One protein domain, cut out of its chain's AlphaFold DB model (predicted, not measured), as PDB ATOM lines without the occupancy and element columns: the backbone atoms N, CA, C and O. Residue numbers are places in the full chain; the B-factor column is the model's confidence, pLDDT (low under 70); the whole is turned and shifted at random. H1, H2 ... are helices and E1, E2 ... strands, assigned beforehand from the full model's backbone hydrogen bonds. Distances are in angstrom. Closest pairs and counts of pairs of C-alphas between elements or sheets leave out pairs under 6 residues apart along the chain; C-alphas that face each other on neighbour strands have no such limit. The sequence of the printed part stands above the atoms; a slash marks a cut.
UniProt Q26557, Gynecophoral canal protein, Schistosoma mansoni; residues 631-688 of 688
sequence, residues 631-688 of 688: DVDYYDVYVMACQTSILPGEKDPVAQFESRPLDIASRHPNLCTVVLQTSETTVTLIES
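This is residues 631 to 688 of the 688 residues of the protein "Gynecophoral canal protein" of Schistosoma mansoni (UniProt Q26557). Two long strands, E1 and E2, run side by side as a narrow antiparallel ribbon, and two short helices, H1 and H2, make a small head at one end of it, where E1 ends and E2 begins. H2 packs on the ribbon near that end and H1 packs on H2, while the rest of the ribbon runs on away from the helices as a long arm. The printed part has 58 residues, with two named strands and two named helices in the order E1, H1, H2, E2, and its class is mixed, helices and strands. It is only just extended, close to loose, with a radius of gyration of the C-alphas of 15.8 A, and its outline is a rod spanning 51 by 18 by 14 A.

E1, residues 631 to 642, begins with C-alpha 631 at (31.424, -13.696, 65.760) and is 35.6 A long from first to last C-alpha. H1, residues 653 to 659, is 10.2 A long and begins with C-alpha 653 at (19.192, 4.229, 35.249). H2, residues 661 to 667, is also 10.2 A long. E2, residues 672 to 687, is the longest strand at 43.8 A and ends with C-alpha 687 at (31.977, -12.965, 75.933).

E1 and E2 are antiparallel neighbours, with 165 degrees between their N-to-C directions. The C-alphas of residues 631 and 684 face each other at 5.3 A, and those of 642 and 672 at 3.9 A. N 635 and O 680 are within hydrogen-bond range at 2.8 A, and so are N 673 and O 641 at 2.8 A. H2 has 6 pairs of C-alphas within 8 A with E1, the closest being those of Met 640 and Pro 661, 6.4 A apart. It also has 6 such pairs with E2, the closest being those of Ala 665 and Cys 672, 5.1 A apart. H1 and H2 touch, with the closest C-alphas, those of Phe 657 and Ile 664, 5.9 A apart. They run opposite ways at a steep tilt of 48 degrees. H1 and E1 are near each other, with 5 pairs of C-alphas within 10 A, and H1 and E2 are apart. In H1 and in H2, 2 of 3 O i to N i+4 pairs are within hydrogen-bond range.

The two C-alphas farthest apart, those of Ile 646 and Ser 688, are 51.2 A apart. The C-alphas of the first and last printed residues, Asp 631 and Ser 688, are 10.9 A apart, and Ser 688 is the chain's last residue. The printed part has no cut. The links from H1 to H2 and from H2 to E2 are tight, and the link of 10 residues from E1 to H1 is short. The mean pLDDT of the printed part is 75.9, and residues 631 to 635 and 680 to 688 are under 70.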
ATOM      1  N   ASP A 631      32.304 -14.344  66.732       46.00
ATOM      2  CA  ASP A 631      31.424 -13.696  65.760       46.00
ATOM      3  C   ASP A 631      32.269 -13.293  64.543       46.00
ATOM      4  O   ASP A 631      33.273 -12.580  64.679       46.00
ATOM      5  N   VAL A 632      31.922 -13.828  63.371       54.09
ATOM      6  CA  VAL A 632      32.695 -13.676  62.129       54.09
ATOM      7  C   VAL A 632      31.837 -12.949  61.103       54.09
ATOM      8  O   VAL A 632      30.949 -13.545  60.493       54.09
ATOM      9  N   ASP A 633      32.144 -11.674  60.883       55.81
ATOM     10  CA  ASP A 633      31.503 -10.861  59.851       55.81
ATOM     11  C   ASP A 633      32.301 -10.919  58.541       55.81
ATOM     12  O   ASP A 633      33.532 -10.786  58.531       55.81
ATOM     13  N   TYR A 634      31.584 -11.073  57.424       63.88
ATOM     14  CA  TYR A 634      32.132 -11.033  56.067       63.88
ATOM     15  C   TYR A 634      31.691  -9.745  55.363       63.88
ATOM     16  O   TYR A 634      30.495  -9.519  55.171       63.88
ATOM     17  N   TYR A 635      32.649  -8.922  54.939       69.38
ATOM     18  CA  TYR A 635      32.404  -7.691  54.191       69.38
ATOM     19  C   TYR A 635      32.920  -7.829  52.762       69.38
ATOM     20  O   TYR A 635      34.124  -7.779  52.526       69.38
ATOM     21  N   ASP A 636      32.008  -7.936  51.798       75.88
ATOM     22  CA  ASP A 636      32.349  -7.897  50.376       75.88
ATOM     23  C   ASP A 636      32.144  -6.487  49.809       75.88
ATOM     24  O   ASP A 636      31.033  -5.949  49.803       75.88
ATOM     25  N   VAL A 637      33.211  -5.892  49.279       78.81
ATOM     26  CA  VAL A 637      33.157  -4.596  48.599       78.81
ATOM     27  C   VAL A 637      33.170  -4.830  47.102       78.81
ATOM     28  O   VAL A 637      34.165  -5.280  46.531       78.81
ATOM     29  N   TYR A 638      32.069  -4.484  46.447       79.00
ATOM     30  CA  TYR A 638      31.947  -4.584  45.004       79.00
ATOM     31  C   TYR A 638      32.056  -3.211  44.338       79.00
ATOM     32  O   TYR A 638      31.481  -2.230  44.804       79.00
ATOM     33  N   VAL A 639      32.733  -3.165  43.194       82.69
ATOM     34  CA  VAL A 639      32.726  -2.028  42.272       82.69
ATOM     35  C   VAL A 639      31.859  -2.387  41.080       82.69
ATOM     36  O   VAL A 639      32.035  -3.440  40.462       82.69
ATOM     37  N   MET A 640      30.932  -1.497  40.737       85.31
ATOM     38  CA  MET A 640      30.090  -1.645  39.556       85.31
ATOM     39  C   MET A 640      30.291  -0.492  38.589       85.31
ATOM     40  O   MET A 640      30.361   0.665  38.996       85.31
ATOM     41  N   ALA A 641      30.298  -0.804  37.297       85.69
ATOM     42  CA  ALA A 641      30.277   0.193  36.234       85.69
ATOM     43  C   ALA A 641      29.428  -0.299  35.063       85.69
ATOM     44  O   ALA A 641      29.504  -1.467  34.688       85.69
ATOM     45  N   CYS A 642      28.647   0.593  34.455       83.38
ATOM     46  CA  CYS A 642      27.894   0.307  33.237       83.38
ATOM     47  C   CYS A 642      28.487   1.060  32.049       83.38
ATOM     48  O   CYS A 642      28.899   2.211  32.171       83.38
ATOM     49  N   GLN A 643      28.512   0.418  30.884       86.06
ATOM     50  CA  GLN A 643      29.068   0.982  29.648       86.06
ATOM     51  C   GLN A 643      28.195   2.097  29.050       86.06
ATOM     52  O   GLN A 643      28.627   2.809  28.147       86.06
ATOM     53  N   THR A 644      26.957   2.241  29.526       81.44
ATOM     54  CA  THR A 644      25.972   3.207  29.036       81.44
ATOM     55  C   THR A 644      25.080   3.688  30.178       81.44
ATOM     56  O   THR A 644      24.766   2.925  31.092       81.44
ATOM     57  N   SER A 645      24.642   4.947  30.107       79.38
ATOM     58  CA  SER A 645      23.639   5.532  31.007       79.38
ATOM     59  C   SER A 645      22.198   5.189  30.610       79.38
ATOM     60  O   SER A 645      21.261   5.589  31.294       79.38
ATOM     61  N   ILE A 646      22.005   4.463  29.502       82.50
ATOM     62  CA  ILE A 646      20.703   4.009  29.008       82.50
ATOM     63  C   ILE A 646      20.634   2.489  29.180       82.50
ATOM     64  O   ILE A 646      21.162   1.741  28.356       82.50
ATOM     65  N   LEU A 647      19.982   2.040  30.255       84.44
ATOM     66  CA  LEU A 647      19.739   0.625  30.534       84.44
ATOM     67  C   LEU A 647      18.298   0.255  30.133       84.44
ATOM     68  O   LEU A 647      17.352   0.881  30.617       84.44
ATOM     69  N   PRO A 648      18.094  -0.724  29.231       82.12
ATOM     70  CA  PRO A 648      16.761  -1.090  28.762       82.12
ATOM     71  C   PRO A 648      15.856  -1.569  29.902       82.12
ATOM     72  O   PRO A 648      16.197  -2.517  30.600       82.12
ATOM     73  N   GLY A 649      14.680  -0.957  30.050       84.19
ATOM     74  CA  GLY A 649      13.695  -1.334  31.072       84.19
ATOM     75  C   GLY A 649      13.791  -0.551  32.386       84.19
ATOM     76  O   GLY A 649      12.840  -0.594  33.165       84.19
ATOM     77  N   GLU A 650      14.850   0.235  32.595       85.44
ATOM     78  CA  GLU A 650      14.969   1.141  33.743       85.44
ATOM     79  C   GLU A 650      14.501   2.557  33.361       85.44
ATOM     80  O   GLU A 650      14.846   3.082  32.302       85.44
ATOM     81  N   LYS A 651      13.680   3.186  34.215       80.25
ATOM     82  CA  LYS A 651      13.091   4.513  33.937       80.25
ATOM     83  C   LYS A 651      14.090   5.662  34.097       80.25
ATOM     84  O   LYS A 651      14.000   6.631  33.352       80.25
ATOM     85  N   ASP A 652      14.997   5.551  35.066       86.25
ATOM     86  CA  ASP A 652      16.092   6.495  35.313       86.25
ATOM     87  C   ASP A 652      17.316   5.713  35.821       86.25
ATOM     88  O   ASP A 652      17.525   5.583  37.032       86.25
ATOM     89  N   PRO A 653      18.091   5.116  34.897       81.75
ATOM     90  CA  PRO A 653      19.192   4.229  35.249       81.75
ATOM     91  C   PRO A 653      20.255   4.905  36.118       81.75
ATOM     92  O   PRO A 653      20.849   4.245  36.961       81.75
ATOM     93  N   VAL A 654      20.494   6.209  35.934       83.56
ATOM     94  CA  VAL A 654      21.578   6.932  36.615       83.56
ATOM     95  C   VAL A 654      21.239   7.142  38.087       83.56
ATOM     96  O   VAL A 654      21.996   6.706  38.952       83.56
ATOM     97  N   ALA A 655      20.070   7.716  38.384       84.56
ATOM     98  CA  ALA A 655      19.652   7.945  39.769       84.56
ATOM     99  C   ALA A 655      19.452   6.625  40.540       84.56
ATOM    100  O   ALA A 655      19.739   6.522  41.735       84.56
ATOM    101  N   GLN A 656      18.984   5.576  39.857       83.81
ATOM    102  CA  GLN A 656      18.814   4.261  40.471       83.81
ATOM    103  C   GLN A 656      20.156   3.583  40.760       83.81
ATOM    104  O   GLN A 656      20.305   2.991  41.832       83.81
ATOM    105  N   PHE A 657      21.136   3.710  39.861       85.88
ATOM    106  CA  PHE A 657      22.475   3.154  40.051       85.88
ATOM    107  C   PHE A 657      23.207   3.800  41.230       85.88
ATOM    108  O   PHE A 657      23.878   3.093  41.968       85.88
ATOM    109  N   GLU A 658      23.028   5.101  41.479       83.06
ATOM    110  CA  GLU A 658      23.607   5.770  42.657       83.06
ATOM    111  C   GLU A 658      23.073   5.210  43.984       83.06
ATOM    112  O   GLU A 658      23.809   5.112  44.963       83.06
ATOM    113  N   SER A 659      21.799   4.810  44.023       83.56
ATOM    114  CA  SER A 659      21.173   4.295  45.249       83.56
ATOM    115  C   SER A 659      21.344   2.786  45.458       83.56
ATOM    116  O   SER A 659      21.382   2.328  46.600       83.56
ATOM    117  N   ARG A 660      21.398   1.999  44.372       85.50
ATOM    118  CA  ARG A 660      21.448   0.523  44.391       85.50
ATOM    119  C   ARG A 660      22.297  -0.017  43.232       85.50
ATOM    120  O   ARG A 660      21.772  -0.687  42.336       85.50
ATOM    121  N   PRO A 661      23.609   0.255  43.227       83.94
ATOM    122  CA  PRO A 661      24.469  -0.045  42.084       83.94
ATOM    123  C   PRO A 661      24.546  -1.550  41.789       83.94
ATOM    124  O   PRO A 661      24.524  -1.943  40.623       83.94
ATOM    125  N   LEU A 662      24.539  -2.406  42.821       82.69
ATOM    126  CA  LEU A 662      24.582  -3.866  42.666       82.69
ATOM    127  C   LEU A 662      23.329  -4.423  41.999       82.69
ATOM    128  O   LEU A 662      23.435  -5.190  41.041       82.69
ATOM    129  N   ASP A 663      22.154  -4.023  42.480       83.81
ATOM    130  CA  ASP A 663      20.871  -4.515  41.974       83.81
ATOM    131  C   ASP A 663      20.642  -4.087  40.520       83.81
ATOM    132  O   ASP A 663      20.055  -4.825  39.727       83.81
ATOM    133  N   ILE A 664      21.093  -2.881  40.161       86.06
ATOM    134  CA  ILE A 664      20.992  -2.364  38.794       86.06
ATOM    135  C   ILE A 664      22.009  -3.068  37.890       86.06
ATOM    136  O   ILE A 664      21.628  -3.614  36.857       86.06
ATOM    137  N   ALA A 665      23.283  -3.130  38.289       83.94
ATOM    138  CA  ALA A 665      24.331  -3.755  37.485       83.94
ATOM    139  C   ALA A 665      24.068  -5.248  37.233       83.94
ATOM    140  O   ALA A 665      24.243  -5.730  36.113       83.94
ATOM    141  N   SER A 666      23.590  -5.972  38.250       83.69
ATOM    142  CA  SER A 666      23.342  -7.418  38.170       83.69
ATOM    143  C   SER A 666      22.185  -7.780  37.237       83.69
ATOM    144  O   SER A 666      22.177  -8.868  36.665       83.69
ATOM    145  N   ARG A 667      21.214  -6.876  37.037       87.06
ATOM    146  CA  ARG A 667      20.104  -7.069  36.084       87.06
ATOM    147  C   ARG A 667      20.512  -6.850  34.627       87.06
ATOM    148  O   ARG A 667      19.812  -7.307  33.724       87.06
ATOM    149  N   HIS A 668      21.659  -6.212  34.387       88.25
ATOM    150  CA  HIS A 668      22.175  -5.924  33.049       88.25
ATOM    151  C   HIS A 668      23.614  -6.440  32.859       88.25
ATOM    152  O   HIS A 668      24.501  -5.662  32.510       88.25
ATOM    153  N   PRO A 669      23.866  -7.755  33.001       84.06
ATOM    154  CA  PRO A 669      25.222  -8.325  33.004       84.06
ATOM    155  C   PRO A 669      25.980  -8.151  31.675       84.06
ATOM    156  O   PRO A 669      27.201  -8.230  31.641       84.06
ATOM    157  N   ASN A 670      25.265  -7.892  30.574       86.81
ATOM    158  CA  ASN A 670      25.866  -7.636  29.260       86.81
ATOM    159  C   ASN A 670      26.265  -6.163  29.051       86.81
ATOM    160  O   ASN A 670      26.961  -5.856  28.089       86.81
ATOM    161  N   LEU A 671      25.780  -5.253  29.902       87.19
ATOM    162  CA  LEU A 671      26.001  -3.804  29.795       87.19
ATOM    163  C   LEU A 671      26.722  -3.232  31.020       87.19
ATOM    164  O   LEU A 671      27.238  -2.118  30.957       87.19
ATOM    165  N   CYS A 672      26.760  -3.984  32.116       88.44
ATOM    166  CA  CYS A 672      27.368  -3.600  33.373       88.44
ATOM    167  C   CYS A 672      28.340  -4.675  33.847       88.44
ATOM    168  O   CYS A 672      28.100  -5.871  33.708       88.44
ATOM    169  N   THR A 673      29.447  -4.234  34.426       85.81
ATOM    170  CA  THR A 673      30.450  -5.084  35.054       85.81
ATOM    171  C   THR A 673      30.348  -4.916  36.560       85.81
ATOM    172  O   THR A 673      30.342  -3.791  37.059       85.81
ATOM    173  N   VAL A 674      30.279  -6.038  37.271       83.81
ATOM    174  CA  VAL A 674      30.362  -6.112  38.731       83.81
ATOM    175  C   VAL A 674      31.660  -6.829  39.069       83.81
ATOM    176  O   VAL A 674      31.863  -7.965  38.643       83.81
ATOM    177  N   VAL A 675      32.549  -6.167  39.801       80.94
ATOM    178  CA  VAL A 675      33.835  -6.726  40.226       80.94
ATOM    179  C   VAL A 675      33.890  -6.699  41.744       80.94
ATOM    180  O   VAL A 675      33.744  -5.638  42.344       80.94
ATOM    181  N   LEU A 676      34.119  -7.852  42.371       79.25
ATOM    182  CA  LEU A 676      34.483  -7.906  43.786       79.25
ATOM    183  C   LEU A 676      35.886  -7.304  43.936       79.25
ATOM    184  O   LEU A 676      36.849  -7.838  43.388       79.25
ATOM    185  N   GLN A 677      35.993  -6.169  44.619       78.00
ATOM    186  CA  GLN A 677      37.251  -5.446  44.783       78.00
ATOM    187  C   GLN A 677      38.051  -5.978  45.971       78.00
ATOM    188  O   GLN A 677      39.261  -6.161  45.863       78.00
ATOM    189  N   THR A 678      37.383  -6.217  47.098       73.62
ATOM    190  CA  THR A 678      37.988  -6.812  48.289       73.62
ATOM    191  C   THR A 678      36.929  -7.554  49.093       73.62
ATOM    192  O   THR A 678      35.748  -7.212  49.028       73.62
ATOM    193  N   SER A 679      37.364  -8.567  49.832       72.50
ATOM    194  CA  SER A 679      36.567  -9.244  50.848       72.50
ATOM    195  C   SER A 679      37.369  -9.186  52.142       72.50
ATOM    196  O   SER A 679      38.524  -9.621  52.173       72.50
ATOM    197  N   GLU A 680      36.803  -8.583  53.179       66.88
ATOM    198  CA  GLU A 680      37.412  -8.502  54.504       66.88
ATOM    199  C   GLU A 680      36.633  -9.379  55.480       66.88
ATOM    200  O   GLU A 680      35.403  -9.429  55.466       66.88
ATOM    201  N   THR A 681      37.361 -10.091  56.336       56.94
ATOM    202  CA  THR A 681      36.783 -10.889  57.418       56.94
ATOM    203  C   THR A 681      37.225 -10.283  58.736       56.94
ATOM    204  O   THR A 681      38.426 -10.201  59.003       56.94
ATOM    205  N   THR A 682      36.274  -9.865  59.565       52.88
ATOM    206  CA  THR A 682      36.564  -9.389  60.921       52.88
ATOM    207  C   THR A 682      36.079 -10.412  61.931       52.88
ATOM    208  O   THR A 682      34.925 -10.830  61.885       52.88
ATOM    209  N   VAL A 683      36.967 -10.808  62.844       50.59
ATOM    210  CA  VAL A 683      36.652 -11.727  63.943       50.59
ATOM    211  C   VAL A 683      36.567 -10.919  65.229       50.59
ATOM    212  O   VAL A 683      37.557 -10.306  65.639       50.59
ATOM    213  N   THR A 684      35.401 -10.935  65.869       46.56
ATOM    214  CA  THR A 684      35.183 -10.285  67.165       46.56
ATOM    215  C   THR A 684      34.952 -11.360  68.222       46.56
ATOM    216  O   THR A 684      34.064 -12.199  68.087       46.56
ATOM    217  N   LEU A 685      35.769 -11.361  69.278       47.34
ATOM    218  CA  LEU A 685      35.592 -12.269  70.415       47.34
ATOM    219  C   LEU A 685      34.529 -11.679  71.343       47.34
ATOM    220  O   LEU A 685      34.780 -10.653  71.978       47.34
ATOM    221  N   ILE A 686      33.355 -12.305  71.412       48.44
ATOM    222  CA  ILE A 686      32.266 -11.866  72.291       48.44
ATOM    223  C   ILE A 686      32.202 -12.815  73.493       48.44
ATOM    224  O   ILE A 686      32.036 -14.026  73.340       48.44
ATOM    225  N   GLU A 687      32.354 -12.264  74.700       41.94
ATOM    226  CA  GLU A 687      31.977 -12.965  75.933       41.94
ATOM    227  C   GLU A 687      30.442 -12.996  76.001       41.94
ATOM    228  O   GLU A 687      29.813 -11.936  75.982       41.94
ATOM    229  N   SER A 688      29.843 -14.193  76.023       47.84
ATOM    230  CA  SER A 688      28.390 -14.365  76.183       47.84
ATOM    231  C   SER A 688      27.930 -14.104  77.611       47.84
ATOM    232  O   SER A 688      28.534 -14.742  78.510       47.84
TER     233      SER A 688